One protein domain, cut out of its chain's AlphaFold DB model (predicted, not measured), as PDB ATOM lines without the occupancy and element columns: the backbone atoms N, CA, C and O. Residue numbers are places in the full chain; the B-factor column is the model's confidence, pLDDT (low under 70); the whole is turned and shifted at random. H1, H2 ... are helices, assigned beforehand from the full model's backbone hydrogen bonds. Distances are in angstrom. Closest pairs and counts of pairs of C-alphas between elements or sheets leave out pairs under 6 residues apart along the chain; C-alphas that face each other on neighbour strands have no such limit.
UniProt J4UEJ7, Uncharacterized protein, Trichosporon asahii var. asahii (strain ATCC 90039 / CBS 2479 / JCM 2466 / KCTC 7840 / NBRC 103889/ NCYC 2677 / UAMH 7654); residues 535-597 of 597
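This is residues 535 to 597 of the 597 residues of an uncharacterized protein of Trichosporon asahii var. asahii (strain ATCC 90039 / CBS 2479 / JCM 2466 / KCTC 7840 / NBRC 103889/ NCYC 2677 / UAMH 7654) (UniProt J4UEJ7). One very long, straight helix, H1, makes the length of the model, and at its far end the chain turns sharply and folds back as a short second helix, H2, which packs on the last part of H1 as the short arm of a lopsided helical hairpin. The larger part of H1 sticks out alone, residues 536 to 564, and a short tail without a named element follows H2. The printed part has 63 residues with two named helices, H1 then H2, and no named strand; the class is all helix. The whole is extended, with a radius of gyration of the C-alphas of 20.0 A, and a rod in outline, spanning 66 by 22 by 15 A.

The printed part begins at Lys 535, and H1 follows with residues 536 to 578. It measures 62.8 A from its first C-alpha at (54.223, -64.622, 132.839) to its last at (37.736, -64.397, 72.191). H2, residues 581 to 590, measures 14.6 A and ends with C-alpha 590 at (53.704, -64.357, 83.429).

H1 and H2 form a helical hairpin, two helices that touch and run opposite ways, here at a shallow tilt of 19 degrees. H1 touches H2 with residues 568 to 576 alone. Their closest C-alphas, those of Leu 572 and Ile 584, are 6.0 A apart. In both H1 and H2 every O i to N i+4 pair is within hydrogen-bond range.

The two C-alphas farthest apart, those of Lys 535 and Gly 579, are 66.1 A apart. The printed part has no cut, and the link from H1 to H2, 2 residues, is tight. Residues 535 to 564 and residues 592 to 597 stand free. The mean pLDDT of the printed part is 86.3, and residues 591 to 597, at the chain's end, are under 70.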
ATOM      1  N   LYS A 535      55.716 -60.330 134.266       91.94
ATOM      2  CA  LYS A 535      54.718 -61.306 134.729       91.94
ATOM      3  C   LYS A 535      54.361 -62.271 133.598       91.94
ATOM      4  O   LYS A 535      53.942 -61.833 132.526       91.94
ATOM      5  N   ALA A 536      54.439 -63.579 133.851       86.94
ATOM      6  CA  ALA A 536      54.223 -64.622 132.839       86.94
ATOM      7  C   ALA A 536      52.878 -64.498 132.088       86.94
ATOM      8  O   ALA A 536      52.788 -64.818 130.904       86.94
ATOM      9  N   HIS A 537      51.840 -63.970 132.747       84.81
ATOM     10  CA  HIS A 537      50.552 -63.662 132.119       84.81
ATOM     11  C   HIS A 537      50.656 -62.562 131.043       84.81
ATOM     12  O   HIS A 537      50.019 -62.670 129.997       84.81
ATOM     13  N   SER A 538      51.473 -61.527 131.276       87.94
ATOM     14  CA  SER A 538      51.728 -60.444 130.313       87.94
ATOM     15  C   SER A 538      52.434 -60.983 129.069       87.94
ATOM     16  O   SER A 538      51.964 -60.781 127.951       87.94
ATOM     17  N   LEU A 539      53.487 -61.789 129.263       91.00
ATOM     18  CA  LEU A 539      54.211 -62.433 128.165       91.00
ATOM     19  C   LEU A 539      53.299 -63.369 127.351       91.00
ATOM     20  O   LEU A 539      53.302 -63.320 126.122       91.00
ATOM     21  N   LYS A 540      52.463 -64.176 128.019       91.31
ATOM     22  CA  LYS A 540      51.492 -65.063 127.354       91.31
ATOM     23  C   LYS A 540      50.454 -64.279 126.538       91.31
ATOM     24  O   LYS A 540      50.119 -64.700 125.432       91.31
ATOM     25  N   ALA A 541      49.967 -63.150 127.054       91.62
ATOM     26  CA  ALA A 541      49.034 -62.279 126.339       91.62
ATOM     27  C   ALA A 541      49.689 -61.605 125.120       91.62
ATOM     28  O   ALA A 541      49.117 -61.633 124.030       91.62
ATOM     29  N   ALA A 542      50.907 -61.076 125.274       90.94
ATOM     30  CA  ALA A 542      51.668 -60.468 124.184       90.94
ATOM     31  C   ALA A 542      51.996 -61.486 123.075       90.94
ATOM     32  O   ALA A 542      51.792 -61.205 121.896       90.94
ATOM     33  N   MET A 543      52.407 -62.707 123.442       90.81
ATOM     34  CA  MET A 543      52.694 -63.769 122.474       90.81
ATOM     35  C   MET A 543      51.427 -64.276 121.766       90.81
ATOM     36  O   MET A 543      51.482 -64.586 120.577       90.81
ATOM     37  N   LYS A 544      50.265 -64.295 122.443       94.19
ATOM     38  CA  LYS A 544      48.974 -64.550 121.778       94.19
ATOM     39  C   LYS A 544      48.652 -63.449 120.759       94.19
ATOM     40  O   LYS A 544      48.350 -63.777 119.618       94.19
ATOM     41  N   LYS A 545      48.766 -62.171 121.146       93.81
ATOM     42  CA  LYS A 545      48.511 -61.021 120.259       93.81
ATOM     43  C   LYS A 545      49.399 -61.069 119.009       93.81
ATOM     44  O   LYS A 545      48.882 -60.909 117.909       93.81
ATOM     45  N   PHE A 546      50.689 -61.370 119.174       93.50
ATOM     46  CA  PHE A 546      51.622 -61.563 118.060       93.50
ATOM     47  C   PHE A 546      51.161 -62.679 117.110       93.50
ATOM     48  O   PHE A 546      51.042 -62.447 115.913       93.50
ATOM     49  N   MET A 547      50.827 -63.867 117.634       91.75
ATOM     50  CA  MET A 547      50.344 -64.982 116.807       91.75
ATOM     51  C   MET A 547      49.034 -64.646 116.079       91.75
ATOM     52  O   MET A 547      48.893 -64.973 114.902       91.75
ATOM     53  N   ASP A 548      48.092 -63.970 116.743       92.88
ATOM     54  CA  ASP A 548      46.840 -63.522 116.126       92.88
ATOM     55  C   ASP A 548      47.108 -62.504 114.994       92.88
ATOM     56  O   ASP A 548      46.520 -62.614 113.918       92.88
ATOM     57  N   GLN A 549      48.038 -61.560 115.192       94.12
ATOM     58  CA  GLN A 549      48.444 -60.575 114.179       94.12
ATOM     59  C   GLN A 549      49.192 -61.215 112.999       94.12
ATOM     60  O   GLN A 549      48.869 -60.916 111.848       94.12
ATOM     61  N   SER A 550      50.141 -62.124 113.245       92.06
ATOM     62  CA  SER A 550      50.839 -62.860 112.181       92.06
ATOM     63  C   SER A 550      49.873 -63.710 111.355       92.06
ATOM     64  O   SER A 550      49.950 -63.694 110.128       92.06
ATOM     65  N   ASN A 551      48.921 -64.394 112.002       90.69
ATOM     66  CA  ASN A 551      47.870 -65.136 111.306       90.69
ATOM     67  C   ASN A 551      46.979 -64.197 110.474       90.69
ATOM     68  O   ASN A 551      46.683 -64.506 109.324       90.69
ATOM     69  N   ALA A 552      46.584 -63.037 111.012       92.50
ATOM     70  CA  ALA A 552      45.777 -62.063 110.278       92.50
ATOM     71  C   ALA A 552      46.504 -61.502 109.042       92.50
ATOM     72  O   ALA A 552      45.894 -61.392 107.978       92.50
ATOM     73  N   MET A 553      47.803 -61.195 109.145       90.94
ATOM     74  CA  MET A 553      48.600 -60.752 107.993       90.94
ATOM     75  C   MET A 553      48.791 -61.864 106.960       90.94
ATOM     76  O   MET A 553      48.618 -61.608 105.771       90.94
ATOM     77  N   PHE A 554      49.067 -63.097 107.398       92.25
ATOM     78  CA  PHE A 554      49.169 -64.255 106.505       92.25
ATOM     79  C   PHE A 554      47.867 -64.477 105.721       92.25
ATOM     80  O   PHE A 554      47.895 -64.533 104.496       92.25
ATOM     81  N   MET A 555      46.716 -64.500 106.404       91.19
ATOM     82  CA  MET A 555      45.409 -64.662 105.753       91.19
ATOM     83  C   MET A 555      45.058 -63.484 104.826       91.19
ATOM     84  O   MET A 555      44.393 -63.686 103.811       91.19
ATOM     85  N   LYS A 556      45.492 -62.254 105.146       94.38
ATOM     86  CA  LYS A 556      45.309 -61.077 104.276       94.38
ATOM     87  C   LYS A 556      46.113 -61.216 102.980       94.38
ATOM     88  O   LYS A 556      45.571 -60.966 101.907       94.38
ATOM     89  N   GLU A 557      47.373 -61.631 103.081       92.75
ATOM     90  CA  GLU A 557      48.266 -61.841 101.936       92.75
ATOM     91  C   GLU A 557      47.839 -63.047 101.083       92.75
ATOM     92  O   GLU A 557      47.816 -62.962  99.858       92.75
ATOM     93  N   GLU A 558      47.413 -64.150 101.703       91.25
ATOM     94  CA  GLU A 558      46.871 -65.308 100.981       91.25
ATOM     95  C   GLU A 558      45.567 -64.951 100.247       91.25
ATOM     96  O   GLU A 558      45.390 -65.325  99.086       91.25
ATOM     97  N   LYS A 559      44.692 -64.141 100.863       92.56
ATOM     98  CA  LYS A 559      43.488 -63.609 100.205       92.56
ATOM     99  C   LYS A 559      43.823 -62.684  99.027       92.56
ATOM    100  O   LYS A 559      43.122 -62.747  98.019       92.56
ATOM    101  N   ARG A 560      44.873 -61.856  99.130       94.94
ATOM    102  CA  ARG A 560      45.358 -61.008  98.024       94.94
ATOM    103  C   ARG A 560      45.807 -61.867  96.839       94.94
ATOM    104  O   ARG A 560      45.248 -61.737  95.758       94.94
ATOM    105  N   ARG A 561      46.705 -62.830  97.079       91.12
ATOM    106  CA  ARG A 561      47.192 -63.769  96.049       91.12
ATOM    107  C   ARG A 561      46.079 -64.612  95.428       91.12
ATOM    108  O   ARG A 561      46.166 -64.997  94.267       91.12
ATOM    109  N   TRP A 562      45.042 -64.944  96.198       89.75
ATOM    110  CA  TRP A 562      43.876 -65.644  95.664       89.75
ATOM    111  C   TRP A 562      43.042 -64.749  94.741       89.75
ATOM    112  O   TRP A 562      42.624 -65.221  93.688       89.75
ATOM    113  N   ALA A 563      42.844 -63.472  95.089       90.75
ATOM    114  CA  ALA A 563      42.162 -62.510  94.222       90.75
ATOM    115  C   ALA A 563      42.924 -62.298  92.902       90.75
ATOM    116  O   ALA A 563      42.321 -62.430  91.843       90.75
ATOM    117  N   GLU A 564      44.244 -62.106  92.968       91.75
ATOM    118  CA  GLU A 564      45.126 -61.974  91.793       91.75
ATOM    119  C   GLU A 564      45.018 -63.199  90.867       91.75
ATOM    120  O   GLU A 564      44.776 -63.065  89.674       91.75
ATOM    121  N   ARG A 565      45.044 -64.421  91.416       92.00
ATOM    122  CA  ARG A 565      44.835 -65.645  90.618       92.00
ATOM    123  C   ARG A 565      43.429 -65.779  90.034       92.00
ATOM    124  O   ARG A 565      43.269 -66.402  88.988       92.00
ATOM    125  N   GLN A 566      42.393 -65.278  90.711       91.94
ATOM    126  CA  GLN A 566      41.041 -65.247  90.138       91.94
ATOM    127  C   GLN A 566      40.954 -64.247  88.981       91.94
ATOM    128  O   GLN A 566      40.263 -64.524  88.004       91.94
ATOM    129  N   GLU A 567      41.676 -63.132  89.066       93.38
ATOM    130  CA  GLU A 567      41.798 -62.145  87.995       93.38
ATOM    131  C   GLU A 567      42.531 -62.737  86.780       93.38
ATOM    132  O   GLU A 567      41.936 -62.776  85.700       93.38
ATOM    133  N   SER A 568      43.712 -63.353  86.958       92.31
ATOM    134  CA  SER A 568      44.417 -64.085  85.885       92.31
ATOM    135  C   SER A 568      43.535 -65.153  85.225       92.31
ATOM    136  O   SER A 568      43.491 -65.267  84.001       92.31
ATOM    137  N   LEU A 569      42.764 -65.918  86.013       92.81
ATOM    138  CA  LEU A 569      41.833 -66.925  85.482       92.81
ATOM    139  C   LEU A 569      40.642 -66.315  84.726       92.81
ATOM    140  O   LEU A 569      40.142 -66.941  83.789       92.81
ATOM    141  N   MET A 570      40.164 -65.127  85.104       93.50
ATOM    142  CA  MET A 570      39.122 -64.428  84.346       93.50
ATOM    143  C   MET A 570      39.669 -63.852  83.035       93.50
ATOM    144  O   MET A 570      39.012 -64.012  82.007       93.50
ATOM    145  N   ILE A 571      40.885 -63.296  83.037       93.25
ATOM    146  CA  ILE A 571      41.586 -62.843  81.823       93.25
ATOM    147  C   ILE A 571      41.825 -64.027  80.871       93.25
ATOM    148  O   ILE A 571      41.492 -63.943  79.688       93.25
ATOM    149  N   LEU A 572      42.310 -65.163  81.386       94.19
ATOM    150  CA  LEU A 572      42.533 -66.379  80.600       94.19
ATOM    151  C   LEU A 572      41.232 -66.919  79.984       94.19
ATOM    152  O   LEU A 572      41.200 -67.251  78.800       94.19
ATOM    153  N   ASN A 573      40.140 -66.980  80.757       92.94
ATOM    154  CA  ASN A 573      38.837 -67.405  80.236       92.94
ATOM    155  C   ASN A 573      38.305 -66.443  79.161       92.94
ATOM    156  O   ASN A 573      37.771 -66.910  78.156       92.94
ATOM    157  N   ALA A 574      38.477 -65.128  79.332       94.31
ATOM    158  CA  ALA A 574      38.110 -64.144  78.314       94.31
ATOM    159  C   ALA A 574      38.921 -64.349  77.022       94.31
ATOM    160  O   ALA A 574      38.333 -64.480  75.950       94.31
ATOM    161  N   ALA A 575      40.247 -64.499  77.123       94.44
ATOM    162  CA  ALA A 575      41.120 -64.754  75.975       94.44
ATOM    163  C   ALA A 575      40.771 -66.059  75.230       94.44
ATOM    164  O   ALA A 575      40.780 -66.082  73.998       94.44
ATOM    165  N   ILE A 576      40.395 -67.123  75.956       93.50
ATOM    166  CA  ILE A 576      39.893 -68.384  75.375       93.50
ATOM    167  C   ILE A 576      38.559 -68.173  74.645       93.50
ATOM    168  O   ILE A 576      38.378 -68.707  73.550       93.50
ATOM    169  N   CYS A 577      37.629 -67.402  75.214       93.12
ATOM    170  CA  CYS A 577      36.341 -67.106  74.577       93.12
ATOM    171  C   CYS A 577      36.474 -66.212  73.332       93.12
ATOM    172  O   CYS A 577      35.709 -66.386  72.385       93.12
ATOM    173  N   GLU A 578      37.436 -65.288  73.322       95.94
ATOM    174  CA  GLU A 578      37.736 -64.397  72.191       95.94
ATOM    175  C   GLU A 578      38.634 -65.054  71.121       95.94
ATOM    176  O   GLU A 578      38.729 -64.551  70.003       95.94
ATOM    177  N   GLY A 579      39.282 -66.184  71.431       96.19
ATOM    178  CA  GLY A 579      40.192 -66.886  70.516       96.19
ATOM    179  C   GLY A 579      41.595 -66.269  70.408       96.19
ATOM    180  O   GLY A 579      42.325 -66.571  69.463       96.19
ATOM    181  N   HIS A 580      41.996 -65.423  71.360       97.06
ATOM    182  CA  HIS A 580      43.309 -64.774  71.370       97.06
ATOM    183  C   HIS A 580      44.399 -65.700  71.922       97.06
ATOM    184  O   HIS A 580      44.739 -65.647  73.106       97.06
ATOM    185  N   LEU A 581      44.982 -66.519  71.043       92.81
ATOM    186  CA  LEU A 581      46.095 -67.411  71.386       92.81
ATOM    187  C   LEU A 581      47.298 -66.656  71.976       92.81
ATOM    188  O   LEU A 581      47.863 -67.117  72.960       92.81
ATOM    189  N   ASP A 582      47.629 -65.469  71.459       90.94
ATOM    190  CA  ASP A 582      48.780 -64.689  71.938       90.94
ATOM    191  C   ASP A 582      48.615 -64.227  73.399       90.94
ATOM    192  O   ASP A 582      49.548 -64.345  74.189       90.94
ATOM    193  N   LYS A 583      47.402 -63.796  73.790       88.94
ATOM    194  CA  LYS A 583      47.066 -63.424  75.181       88.94
ATOM    195  C   LYS A 583      47.098 -64.633  76.124       88.94
ATOM    196  O   LYS A 583      47.458 -64.498  77.287       88.94
ATOM    197  N   ILE A 584      46.704 -65.817  75.641       92.44
ATOM    198  CA  ILE A 584      46.804 -67.069  76.411       92.44
ATOM    199  C   ILE A 584      48.279 -67.377  76.688       92.44
ATOM    200  O   ILE A 584      48.644 -67.682  77.820       92.44
ATOM    201  N   ASP A 585      49.124 -67.246  75.668       90.62
ATOM    202  CA  ASP A 585      50.567 -67.452  75.760       90.62
ATOM    203  C   ASP A 585      51.251 -66.432  76.690       90.62
ATOM    204  O   ASP A 585      52.188 -66.787  77.398       90.62
ATOM    205  N   GLU A 586      50.791 -65.178  76.703       90.12
ATOM    206  CA  GLU A 586      51.271 -64.108  77.589       90.12
ATOM    207  C   GLU A 586      50.928 -64.393  79.061       90.12
ATOM    208  O   GLU A 586      51.835 -64.503  79.886       90.12
ATOM    209  N   VAL A 587      49.654 -64.664  79.376       89.06
ATOM    210  CA  VAL A 587      49.216 -65.025  80.742       89.06
ATOM    211  C   VAL A 587      49.932 -66.285  81.250       89.06
ATOM    212  O   VAL A 587      50.344 -66.341  82.407       89.06
ATOM    213  N   LEU A 588      50.148 -67.289  80.389       88.62
ATOM    214  CA  LEU A 588      50.896 -68.501  80.751       88.62
ATOM    215  C   LEU A 588      52.406 -68.267  80.945       88.62
ATOM    216  O   LEU A 588      53.047 -69.060  81.637       88.62
ATOM    217  N   LYS A 589      52.985 -67.209  80.358       86.31
ATOM    218  CA  LYS A 589      54.396 -66.818  80.559       86.31
ATOM    219  C   LYS A 589      54.588 -65.998  81.832       86.31
ATOM    220  O   LYS A 589      55.605 -66.174  82.503       86.31
ATOM    221  N   GLU A 590      53.634 -65.144  82.191       81.19
ATOM    222  CA  GLU A 590      53.704 -64.357  83.429       81.19
ATOM    223  C   GLU A 590      53.462 -65.220  84.682       81.19
ATOM    224  O   GLU A 590      54.213 -65.112  85.652       81.19
ATOM    225  N   ASP A 591      52.521 -66.171  84.643       66.19
ATOM    226  CA  ASP A 591      52.250 -67.118  85.743       66.19
ATOM    227  C   ASP A 591      53.256 -68.305  85.811       66.19
ATOM    228  O   ASP A 591      52.940 -69.386  86.319       66.19
ATOM    229  N   THR A 592      54.510 -68.127  85.368       43.28
ATOM    230  CA  THR A 592      55.558 -69.181  85.276       43.28
ATOM    231  C   THR A 592      56.065 -69.762  86.610       43.28
ATOM    232  O   THR A 592      57.022 -70.535  86.629       43.28
ATOM    233  N   VAL A 593      55.392 -69.481  87.733       43.34
ATOM    234  CA  VAL A 593      55.550 -70.213  89.012       43.34
ATOM    235  C   VAL A 593      54.270 -70.978  89.395       43.34
ATOM    236  O   VAL A 593      53.992 -71.262  90.564       43.34
ATOM    237  N   ILE A 594      53.490 -71.375  88.391       46.50
ATOM    238  CA  ILE A 594      52.738 -72.627  88.430       46.50
ATOM    239  C   ILE A 594      53.626 -73.681  87.755       46.50
ATOM    240  O   ILE A 594      53.565 -73.856  86.543       46.50
ATOM    241  N   GLU A 595      54.465 -74.379  88.531       34.31
ATOM    242  CA  GLU A 595      55.123 -75.605  88.052       34.31
ATOM    243  C   GLU A 595      54.032 -76.598  87.625       34.31
ATOM    244  O   GLU A 595      53.261 -77.097  88.452       34.31
ATOM    245  N   ILE A 596      53.931 -76.835  86.315       36.59
ATOM    246  CA  ILE A 596      53.042 -77.837  85.732       36.59
ATOM    247  C   ILE A 596      53.830 -79.145  85.599       36.59
ATOM    248  O   ILE A 596      54.336 -79.455  84.523       36.59
ATOM    249  N   ASP A 597      53.900 -79.886  86.707       31.08
ATOM    250  CA  ASP A 597      54.099 -81.347  86.716       31.08
ATOM    251  C   ASP A 597      52.802 -82.078  86.271       31.08
ATOM    252  O   ASP A 597      51.677 -81.608  86.606       31.08
TER     253      ASP A 597